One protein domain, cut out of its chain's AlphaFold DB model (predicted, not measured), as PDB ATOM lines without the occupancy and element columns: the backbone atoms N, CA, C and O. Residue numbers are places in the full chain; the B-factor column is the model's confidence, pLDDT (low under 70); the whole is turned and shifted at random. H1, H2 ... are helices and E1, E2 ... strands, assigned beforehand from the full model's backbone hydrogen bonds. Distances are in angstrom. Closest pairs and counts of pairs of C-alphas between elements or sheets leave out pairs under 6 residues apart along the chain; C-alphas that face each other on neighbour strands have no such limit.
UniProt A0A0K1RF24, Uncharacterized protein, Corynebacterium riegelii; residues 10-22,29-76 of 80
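AT A GLANCE: This is residues 10 to 22 and 29 to 76 of the 80 residues of an uncharacterized protein of Corynebacterium riegelii (UniProt A0A0K1RF24). H2 and H3 make a corner beside the small hairpin E2-E3, while H1 is at the far end of the longest axis, beyond E1. The printed part has 61 residues, with three named helices and three named strands in the order H1 E1 H2 H3 E2 E3 along the chain; the class is mixed, helices and strands, with helices holding 31 and strands 11 of the 42 residues in named elements. It is compact, radius of gyration of the C-alphas 11.7 A, spans 33 by 22 by 21 A.

HOW THE PARTS SIT: The closest C-alphas of H1, residues 12 to 21, and E1, residues 30 to 33, are Phe 19 and Leu 31, 7.5 A. E1 pairs with no named strand. H2, residues 37 to 49, and H3, residues 51 to 58, are about perpendicular, 84 degrees, and close but not clearly touching: closest C-alphas Arg 47 and Phe 53, 5.6 A. E2, residues 66 to 69, and E3, residues 73 to 75, form an antiparallel hairpin; N 67 and O 75, 2.8 A, are within hydrogen-bond range. The closest C-alphas of H3 and E3 are Gly 52 and Val 74, 5.1 A. Every O i to N i+4 pair is within range in H1 and H2, 2 of 4 in H3.

IN THESE COORDINATES: H1, 14.2 A long, begins at C-alpha 12 (85.428, 15.550, -24.400); H2 is 18.2 A; E3 ends at C-alpha 75 (78.158, 6.578, -31.562).

THE WHOLE: Residues 23 to 28 are not printed, 11.8 A between C-alphas 22 and 29. No printed residue is under 70.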
ATOM      1  N   PRO A  10      83.331  18.510 -20.397       89.00
ATOM      2  CA  PRO A  10      84.088  17.608 -19.527       89.00
ATOM      3  C   PRO A  10      84.299  16.225 -20.151       89.00
ATOM      4  O   PRO A  10      85.424  15.726 -20.150       89.00
ATOM      5  N   ASP A  11      83.260  15.677 -20.786       89.50
ATOM      6  CA  ASP A  11      83.276  14.355 -21.425       89.50
ATOM      7  C   ASP A  11      84.180  14.308 -22.675       89.50
ATOM      8  O   ASP A  11      84.641  13.245 -23.087       89.50
ATOM      9  N   CYS A  12      84.495  15.463 -23.274       91.81
ATOM     10  CA  CYS A  12      85.428  15.550 -24.400       91.81
ATOM     11  C   CYS A  12      86.900  15.527 -23.965       91.81
ATOM     12  O   CYS A  12      87.765  15.278 -24.806       91.81
ATOM     13  N   THR A  13      87.206  15.787 -22.688       90.69
ATOM     14  CA  THR A  13      88.586  15.964 -22.194       90.69
ATOM     15  C   THR A  13      89.464  14.761 -22.524       90.69
ATOM     16  O   THR A  13      90.537  14.916 -23.116       90.69
ATOM     17  N   ASP A  14      88.977  13.560 -22.213       89.88
ATOM     18  CA  ASP A  14      89.722  12.318 -22.415       89.88
ATOM     19  C   ASP A  14      89.903  12.000 -23.901       89.88
ATOM     20  O   ASP A  14      90.990  11.603 -24.329       89.88
ATOM     21  N   VAL A  15      88.866  12.237 -24.713       91.38
ATOM     22  CA  VAL A  15      88.917  12.041 -26.169       91.38
ATOM     23  C   VAL A  15      89.945  12.982 -26.798       91.38
ATOM     24  O   VAL A  15      90.805  12.532 -27.556       91.38
ATOM     25  N   ILE A  16      89.918  14.268 -26.438       93.38
ATOM     26  CA  ILE A  16      90.862  15.276 -26.935       93.38
ATOM     27  C   ILE A  16      92.295  14.924 -26.519       93.38
ATOM     28  O   ILE A  16      93.212  14.999 -27.340       93.38
ATOM     29  N   ALA A  17      92.509  14.548 -25.255       92.62
ATOM     30  CA  ALA A  17      93.832  14.199 -24.745       92.62
ATOM     31  C   ALA A  17      94.394  12.954 -25.443       92.62
ATOM     32  O   ALA A  17      95.542  12.966 -25.895       92.62
ATOM     33  N   ARG A  18      93.576  11.906 -25.596       91.94
ATOM     34  CA  ARG A  18      93.979  10.665 -26.261       91.94
ATOM     35  C   ARG A  18      94.280  10.886 -27.739       91.94
ATOM     36  O   ARG A  18      95.293  10.389 -28.215       91.94
ATOM     37  N   PHE A  19      93.461  11.668 -28.443       93.00
ATOM     38  CA  PHE A  19      93.684  11.987 -29.857       93.00
ATOM     39  C   PHE A  19      94.988  12.769 -30.071       93.00
ATOM     40  O   PHE A  19      95.706  12.527 -31.036       93.00
ATOM     41  N   LYS A  20      95.336  13.679 -29.151       91.56
ATOM     42  CA  LYS A  20      96.612  14.414 -29.187       91.56
ATOM     43  C   LYS A  20      97.820  13.533 -28.863       91.56
ATOM     44  O   LYS A  20      98.885  13.748 -29.433       91.56
ATOM     45  N   ALA A  21      97.671  12.601 -27.923       95.00
ATOM     46  CA  ALA A  21      98.760  11.736 -27.478       95.00
ATOM     47  C   ALA A  21      99.085  10.638 -28.499       95.00
ATOM     48  O   ALA A  21     100.258  10.363 -28.743       95.00
ATOM     49  N   ASP A  22      98.057  10.027 -29.086       91.94
ATOM     50  CA  ASP A  22      98.206   8.942 -30.048       91.94
ATOM     51  C   ASP A  22      97.059   8.964 -31.073       91.94
ATOM     52  O   ASP A  22      96.052   8.277 -30.902       91.94
ATOM     53  N   ALA A  29      90.439   8.967 -38.536       93.50
ATOM     54  CA  ALA A  29      89.458   9.843 -37.915       93.50
ATOM     55  C   ALA A  29      89.945  11.293 -37.865       93.50
ATOM     56  O   ALA A  29      91.119  11.569 -37.627       93.50
ATOM     57  N   GLU A  30      89.009  12.224 -38.014       95.50
ATOM     58  CA  GLU A  30      89.254  13.651 -37.837       95.50
ATOM     59  C   GLU A  30      88.584  14.132 -36.549       95.50
ATOM     60  O   GLU A  30      87.385  13.924 -36.351       95.50
ATOM     61  N   LEU A  31      89.355  14.784 -35.676       96.19
ATOM     62  CA  LEU A  31      88.838  15.446 -34.482       96.19
ATOM     63  C   LEU A  31      88.406  16.875 -34.835       96.19
ATOM     64  O   LEU A  31      89.233  17.727 -35.158       96.19
ATOM     65  N   LEU A  32      87.107  17.141 -34.749       97.50
ATOM     66  CA  LEU A  32      86.467  18.391 -35.132       97.50
ATOM     67  C   LEU A  32      85.988  19.151 -33.892       97.50
ATOM     68  O   LEU A  32      84.989  18.796 -33.266       97.50
ATOM     69  N   ASP A  33      86.686  20.236 -33.562       97.06
ATOM     70  CA  ASP A  33      86.275  21.174 -32.515       97.06
ATOM     71  C   ASP A  33      85.087  22.023 -32.997       97.06
ATOM     72  O   ASP A  33      85.194  22.714 -34.013       97.06
ATOM     73  N   VAL A  34      83.951  21.969 -32.296       97.44
ATOM     74  CA  VAL A  34      82.725  22.703 -32.662       97.44
ATOM     75  C   VAL A  34      82.721  24.172 -32.215       97.44
ATOM     76  O   VAL A  34      81.751  24.877 -32.493       97.44
ATOM     77  N   THR A  35      83.787  24.673 -31.582       97.00
ATOM     78  CA  THR A  35      84.011  26.126 -31.429       97.00
ATOM     79  C   THR A  35      84.277  26.796 -32.780       97.00
ATOM     80  O   THR A  35      83.928  27.958 -32.993       97.00
ATOM     81  N   GLU A  36      84.810  26.037 -33.741       97.94
ATOM     82  CA  GLU A  36      85.003  26.475 -35.116       97.94
ATOM     83  C   GLU A  36      83.673  26.457 -35.879       97.94
ATOM     84  O   GLU A  36      83.060  25.408 -36.093       97.94
ATOM     85  N   LEU A  37      83.233  27.618 -36.380       97.50
ATOM     86  CA  LEU A  37      81.911  27.774 -37.004       97.50
ATOM     87  C   LEU A  37      81.669  26.815 -38.183       97.50
ATOM     88  O   LEU A  37      80.539  26.384 -38.420       97.50
ATOM     89  N   ARG A  38      82.719  26.474 -38.939       98.00
ATOM     90  CA  ARG A  38      82.641  25.484 -40.026       98.00
ATOM     91  C   ARG A  38      82.259  24.103 -39.491       98.00
ATOM     92  O   ARG A  38      81.369  23.461 -40.047       98.00
ATOM     93  N   ASN A  39      82.906  23.681 -38.412       98.19
ATOM     94  CA  ASN A  39      82.689  22.384 -37.790       98.19
ATOM     95  C   ASN A  39      81.336  22.358 -37.079       98.19
ATOM     96  O   ASN A  39      80.602  21.386 -37.218       98.19
ATOM     97  N   LEU A  40      80.945  23.459 -36.427       98.19
ATOM     98  CA  LEU A  40      79.615  23.609 -35.839       98.19
ATOM     99  C   LEU A  40      78.508  23.450 -36.883       98.19
ATOM    100  O   LEU A  40      77.563  22.699 -36.669       98.19
ATOM    101  N   LYS A  41      78.618  24.114 -38.041       98.25
ATOM    102  CA  LYS A  41      77.639  23.959 -39.131       98.25
ATOM    103  C   LYS A  41      77.544  22.508 -39.603       98.25
ATOM    104  O   LYS A  41      76.438  22.005 -39.818       98.25
ATOM    105  N   ARG A  42      78.690  21.837 -39.757       97.88
ATOM    106  CA  ARG A  42      78.755  20.423 -40.148       97.88
ATOM    107  C   ARG A  42      78.093  19.527 -39.098       97.88
ATOM    108  O   ARG A  42      77.246  18.715 -39.461       97.88
ATOM    109  N   PHE A  43      78.424  19.737 -37.826       98.06
ATOM    110  CA  PHE A  43      77.848  19.029 -36.689       98.06
ATOM    111  C   PHE A  43      76.332  19.201 -36.630       98.06
ATOM    112  O   PHE A  43      75.620  18.208 -36.629       98.06
ATOM    113  N   LEU A  44      75.822  20.436 -36.662       97.75
ATOM    114  CA  LEU A  44      74.381  20.709 -36.613       97.75
ATOM    115  C   LEU A  44      73.636  20.055 -37.782       97.75
ATOM    116  O   LEU A  44      72.582  19.464 -37.580       97.75
ATOM    117  N   THR A  45      74.218  20.082 -38.987       97.94
ATOM    118  CA  THR A  45      73.646  19.399 -40.159       97.94
ATOM    119  C   THR A  45      73.468  17.901 -39.898       97.94
ATOM    120  O   THR A  45      72.423  17.344 -40.220       97.94
ATOM    121  N   LEU A  46      74.467  17.240 -39.307       98.00
ATOM    122  CA  LEU A  46      74.402  15.815 -38.970       98.00
ATOM    123  C   LEU A  46      73.472  15.549 -37.781       98.00
ATOM    124  O   LEU A  46      72.604  14.688 -37.867       98.00
ATOM    125  N   ARG A  47      73.605  16.324 -36.701       97.31
ATOM    126  CA  ARG A  47      72.805  16.211 -35.474       97.31
ATOM    127  C   ARG A  47      71.313  16.318 -35.746       97.31
ATOM    128  O   ARG A  47      70.515  15.581 -35.175       97.31
ATOM    129  N   ASP A  48      70.934  17.234 -36.625       97.06
ATOM    130  CA  ASP A  48      69.530  17.497 -36.910       97.06
ATOM    131  C   ASP A  48      68.948  16.510 -37.939       97.06
ATOM    132  O   ASP A  48      67.724  16.385 -38.024       97.06
ATOM    133  N   SER A  49      69.788  15.776 -38.681       97.00
ATOM    134  CA  SER A  49      69.352  14.857 -39.747       97.00
ATOM    135  C   SER A  49      69.482  13.368 -39.423       97.00
ATOM    136  O   SER A  49      68.703  12.584 -39.959       97.00
ATOM    137  N   LEU A  50      70.427  12.957 -38.574       97.88
ATOM    138  CA  LEU A  50      70.660  11.544 -38.269       97.88
ATOM    139  C   LEU A  50      69.805  11.067 -37.087       97.88
ATOM    140  O   LEU A  50      69.779  11.686 -36.020       97.88
ATOM    141  N   ASP A  51      69.167   9.908 -37.250       97.19
ATOM    142  CA  ASP A  51      68.329   9.290 -36.213       97.19
ATOM    143  C   ASP A  51      69.118   8.925 -34.950       97.19
ATOM    144  O   ASP A  51      68.568   8.973 -33.854       97.19
ATOM    145  N   GLY A  52      70.427   8.669 -35.066       96.25
ATOM    146  CA  GLY A  52      71.301   8.420 -33.914       96.25
ATOM    147  C   GLY A  52      71.394   9.591 -32.921       96.25
ATOM    148  O   GLY A  52      71.784   9.393 -31.778       96.25
ATOM    149  N   PHE A  53      70.979  10.802 -33.312       97.44
ATOM    150  CA  PHE A  53      70.857  11.955 -32.412       97.44
ATOM    151  C   PHE A  53      69.424  12.192 -31.908       97.44
ATOM    152  O   PHE A  53      69.163  13.218 -31.279       97.44
ATOM    153  N   ALA A  54      68.454  11.318 -32.201       96.75
ATOM    154  CA  ALA A  54      67.059  11.515 -31.798       96.75
ATOM    155  C   ALA A  54      66.909  11.684 -30.277       96.75
ATOM    156  O   ALA A  54      66.334  12.680 -29.836       96.75
ATOM    157  N   ASP A  55      67.506  10.795 -29.483       95.88
ATOM    158  CA  ASP A  55      67.405  10.837 -28.018       95.88
ATOM    159  C   ASP A  55      68.161  12.026 -27.413       95.88
ATOM    160  O   ASP A  55      67.666  12.704 -26.509       95.88
ATOM    161  N   VAL A  56      69.334  12.354 -27.961       94.88
ATOM    162  CA  VAL A  56      70.095  13.556 -27.591       94.88
ATOM    163  C   VAL A  56      69.254  14.816 -27.802       94.88
ATOM    164  O   VAL A  56      69.154  15.649 -26.900       94.88
ATOM    165  N   ARG A  57      68.596  14.938 -28.963       95.88
ATOM    166  CA  ARG A  57      67.697  16.061 -29.265       95.88
ATOM    167  C   ARG A  57      66.487  16.079 -28.333       95.88
ATOM    168  O   ARG A  57      66.148  17.139 -27.813       95.88
ATOM    169  N   ALA A  58      65.864  14.926 -28.093       96.88
ATOM    170  CA  ALA A  58      64.685  14.804 -27.235       96.88
ATOM    171  C   ALA A  58      64.973  15.175 -25.771       96.88
ATOM    172  O   ALA A  58      64.113  15.728 -25.090       96.88
ATOM    173  N   THR A  59      66.190  14.908 -25.296       95.38
ATOM    174  CA  THR A  59      66.632  15.213 -23.926       95.38
ATOM    175  C   THR A  59      67.255  16.603 -23.772       95.38
ATOM    176  O   THR A  59      67.663  16.971 -22.671       95.38
ATOM    177  N   GLY A  60      67.328  17.397 -24.847       92.81
ATOM    178  CA  GLY A  60      67.933  18.733 -24.824       92.81
ATOM    179  C   GLY A  60      69.455  18.726 -24.640       92.81
ATOM    180  O   GLY A  60      70.035  19.759 -24.303       92.81
ATOM    181  N   LYS A  61      70.111  17.578 -24.850       92.25
ATOM    182  CA  LYS A  61      71.572  17.456 -24.824       92.25
ATOM    183  C   LYS A  61      72.175  18.016 -26.118       92.25
ATOM    184  O   LYS A  61      71.534  18.073 -27.165       92.25
ATOM    185  N   ILE A  62      73.448  18.409 -26.055       92.25
ATOM    186  CA  ILE A  62      74.176  18.940 -27.220       92.25
ATOM    187  C   ILE A  62      74.554  17.819 -28.196       92.25
ATOM    188  O   ILE A  62      74.396  18.002 -29.403       92.25
ATOM    189  N   GLY A  63      75.024  16.679 -27.674       93.56
ATOM    190  CA  GLY A  63      75.485  15.536 -28.470       93.56
ATOM    191  C   GLY A  63      76.987  15.504 -28.743       93.56
ATOM    192  O   GLY A  63      77.375  15.004 -29.787       93.56
ATOM    193  N   VAL A  64      77.818  16.053 -27.851       95.38
ATOM    194  CA  VAL A  64      79.284  15.906 -27.888       95.38
ATOM    195  C   VAL A  64      79.778  15.287 -26.567       95.38
ATOM    196  O   VAL A  64      79.180  15.599 -25.535       95.38
ATOM    197  N   PRO A  65      80.842  14.461 -26.574       95.75
ATOM    198  CA  PRO A  65      81.539  13.967 -27.762       95.75
ATOM    199  C   PRO A  65      80.669  12.993 -28.571       95.75
ATOM    200  O   PRO A  65      79.871  12.252 -28.006       95.75
ATOM    201  N   SER A  66      80.828  12.977 -29.894       96.81
ATOM    202  CA  SER A  66      80.153  11.998 -30.760       96.81
ATOM    203  C   SER A  66      81.032  11.589 -31.930       96.81
ATOM    204  O   SER A  66      81.651  12.451 -32.560       96.81
ATOM    205  N   ASN A  67      81.003  10.306 -32.268       96.06
ATOM    206  CA  ASN A  67      81.623   9.744 -33.456       96.06
ATOM    207  C   ASN A  67      80.568   9.607 -34.553       96.06
ATOM    208  O   ASN A  67      79.527   8.990 -34.339       96.06
ATOM    209  N   VAL A  68      80.851  10.137 -35.738       97.00
ATOM    210  CA  VAL A  68      80.033   9.948 -36.935       97.00
ATOM    211  C   VAL A  68      80.812   9.121 -37.953       97.00
ATOM    212  O   VAL A  68      81.835   9.545 -38.501       97.00
ATOM    213  N   ILE A  69      80.315   7.916 -38.210       95.81
ATOM    214  CA  ILE A  69      80.913   6.937 -39.117       95.81
ATOM    215  C   ILE A  69      80.198   7.038 -40.465       95.81
ATOM    216  O   ILE A  69      78.967   6.999 -40.540       95.81
ATOM    217  N   ASP A  70      80.981   7.241 -41.526       94.75
ATOM    218  CA  ASP A  70      80.527   7.396 -42.917       94.75
ATOM    219  C   ASP A  70      79.407   8.431 -43.128       94.75
ATOM    220  O   ASP A  70      78.616   8.333 -44.069       94.75
ATOM    221  N   GLY A  71      79.319   9.430 -42.240       93.88
ATOM    222  CA  GLY A  71      78.276  10.457 -42.270       93.88
ATOM    223  C   GLY A  71      76.866   9.937 -41.969       93.88
ATOM    224  O   GLY A  71      75.904  10.609 -42.336       93.88
ATOM    225  N   LYS A  72      76.731   8.743 -41.375       94.94
ATOM    226  CA  LYS A  72      75.447   8.038 -41.219       94.94
ATOM    227  C   LYS A  72      75.219   7.490 -39.817       94.94
ATOM    228  O   LYS A  72      74.146   7.690 -39.256       94.94
ATOM    229  N   THR A  73      76.204   6.784 -39.275       96.25
ATOM    230  CA  THR A  73      76.082   6.121 -37.972       96.25
ATOM    231  C   THR A  73      76.661   7.023 -36.898       96.25
ATOM    232  O   THR A  73      77.724   7.602 -37.104       96.25
ATOM    233  N   VAL A  74      75.961   7.143 -35.773       96.38
ATOM    234  CA  VAL A  74      76.364   7.977 -34.636       96.38
ATOM    235  C   VAL A  74      76.639   7.072 -33.445       96.38
ATOM    236  O   VAL A  74      75.805   6.232 -33.117       96.38
ATOM    237  N   GLU A  75      77.783   7.262 -32.800       95.12
ATOM    238  CA  GLU A  75      78.158   6.578 -31.562       95.12
ATOM    239  C   GLU A  75      78.631   7.603 -30.526       95.12
ATOM    240  O   GLU A  75      79.326   8.563 -30.867       95.12
ATOM    241  N   PHE A  76      78.285   7.392 -29.258       92.75
ATOM    242  CA  PHE A  76      78.694   8.259 -28.153       92.75
ATOM    243  C   PHE A  76      79.782   7.565 -27.325       92.75
ATOM    244  O   PHE A  76      79.529   6.510 -26.739       92.75
TER     245      PHE A  76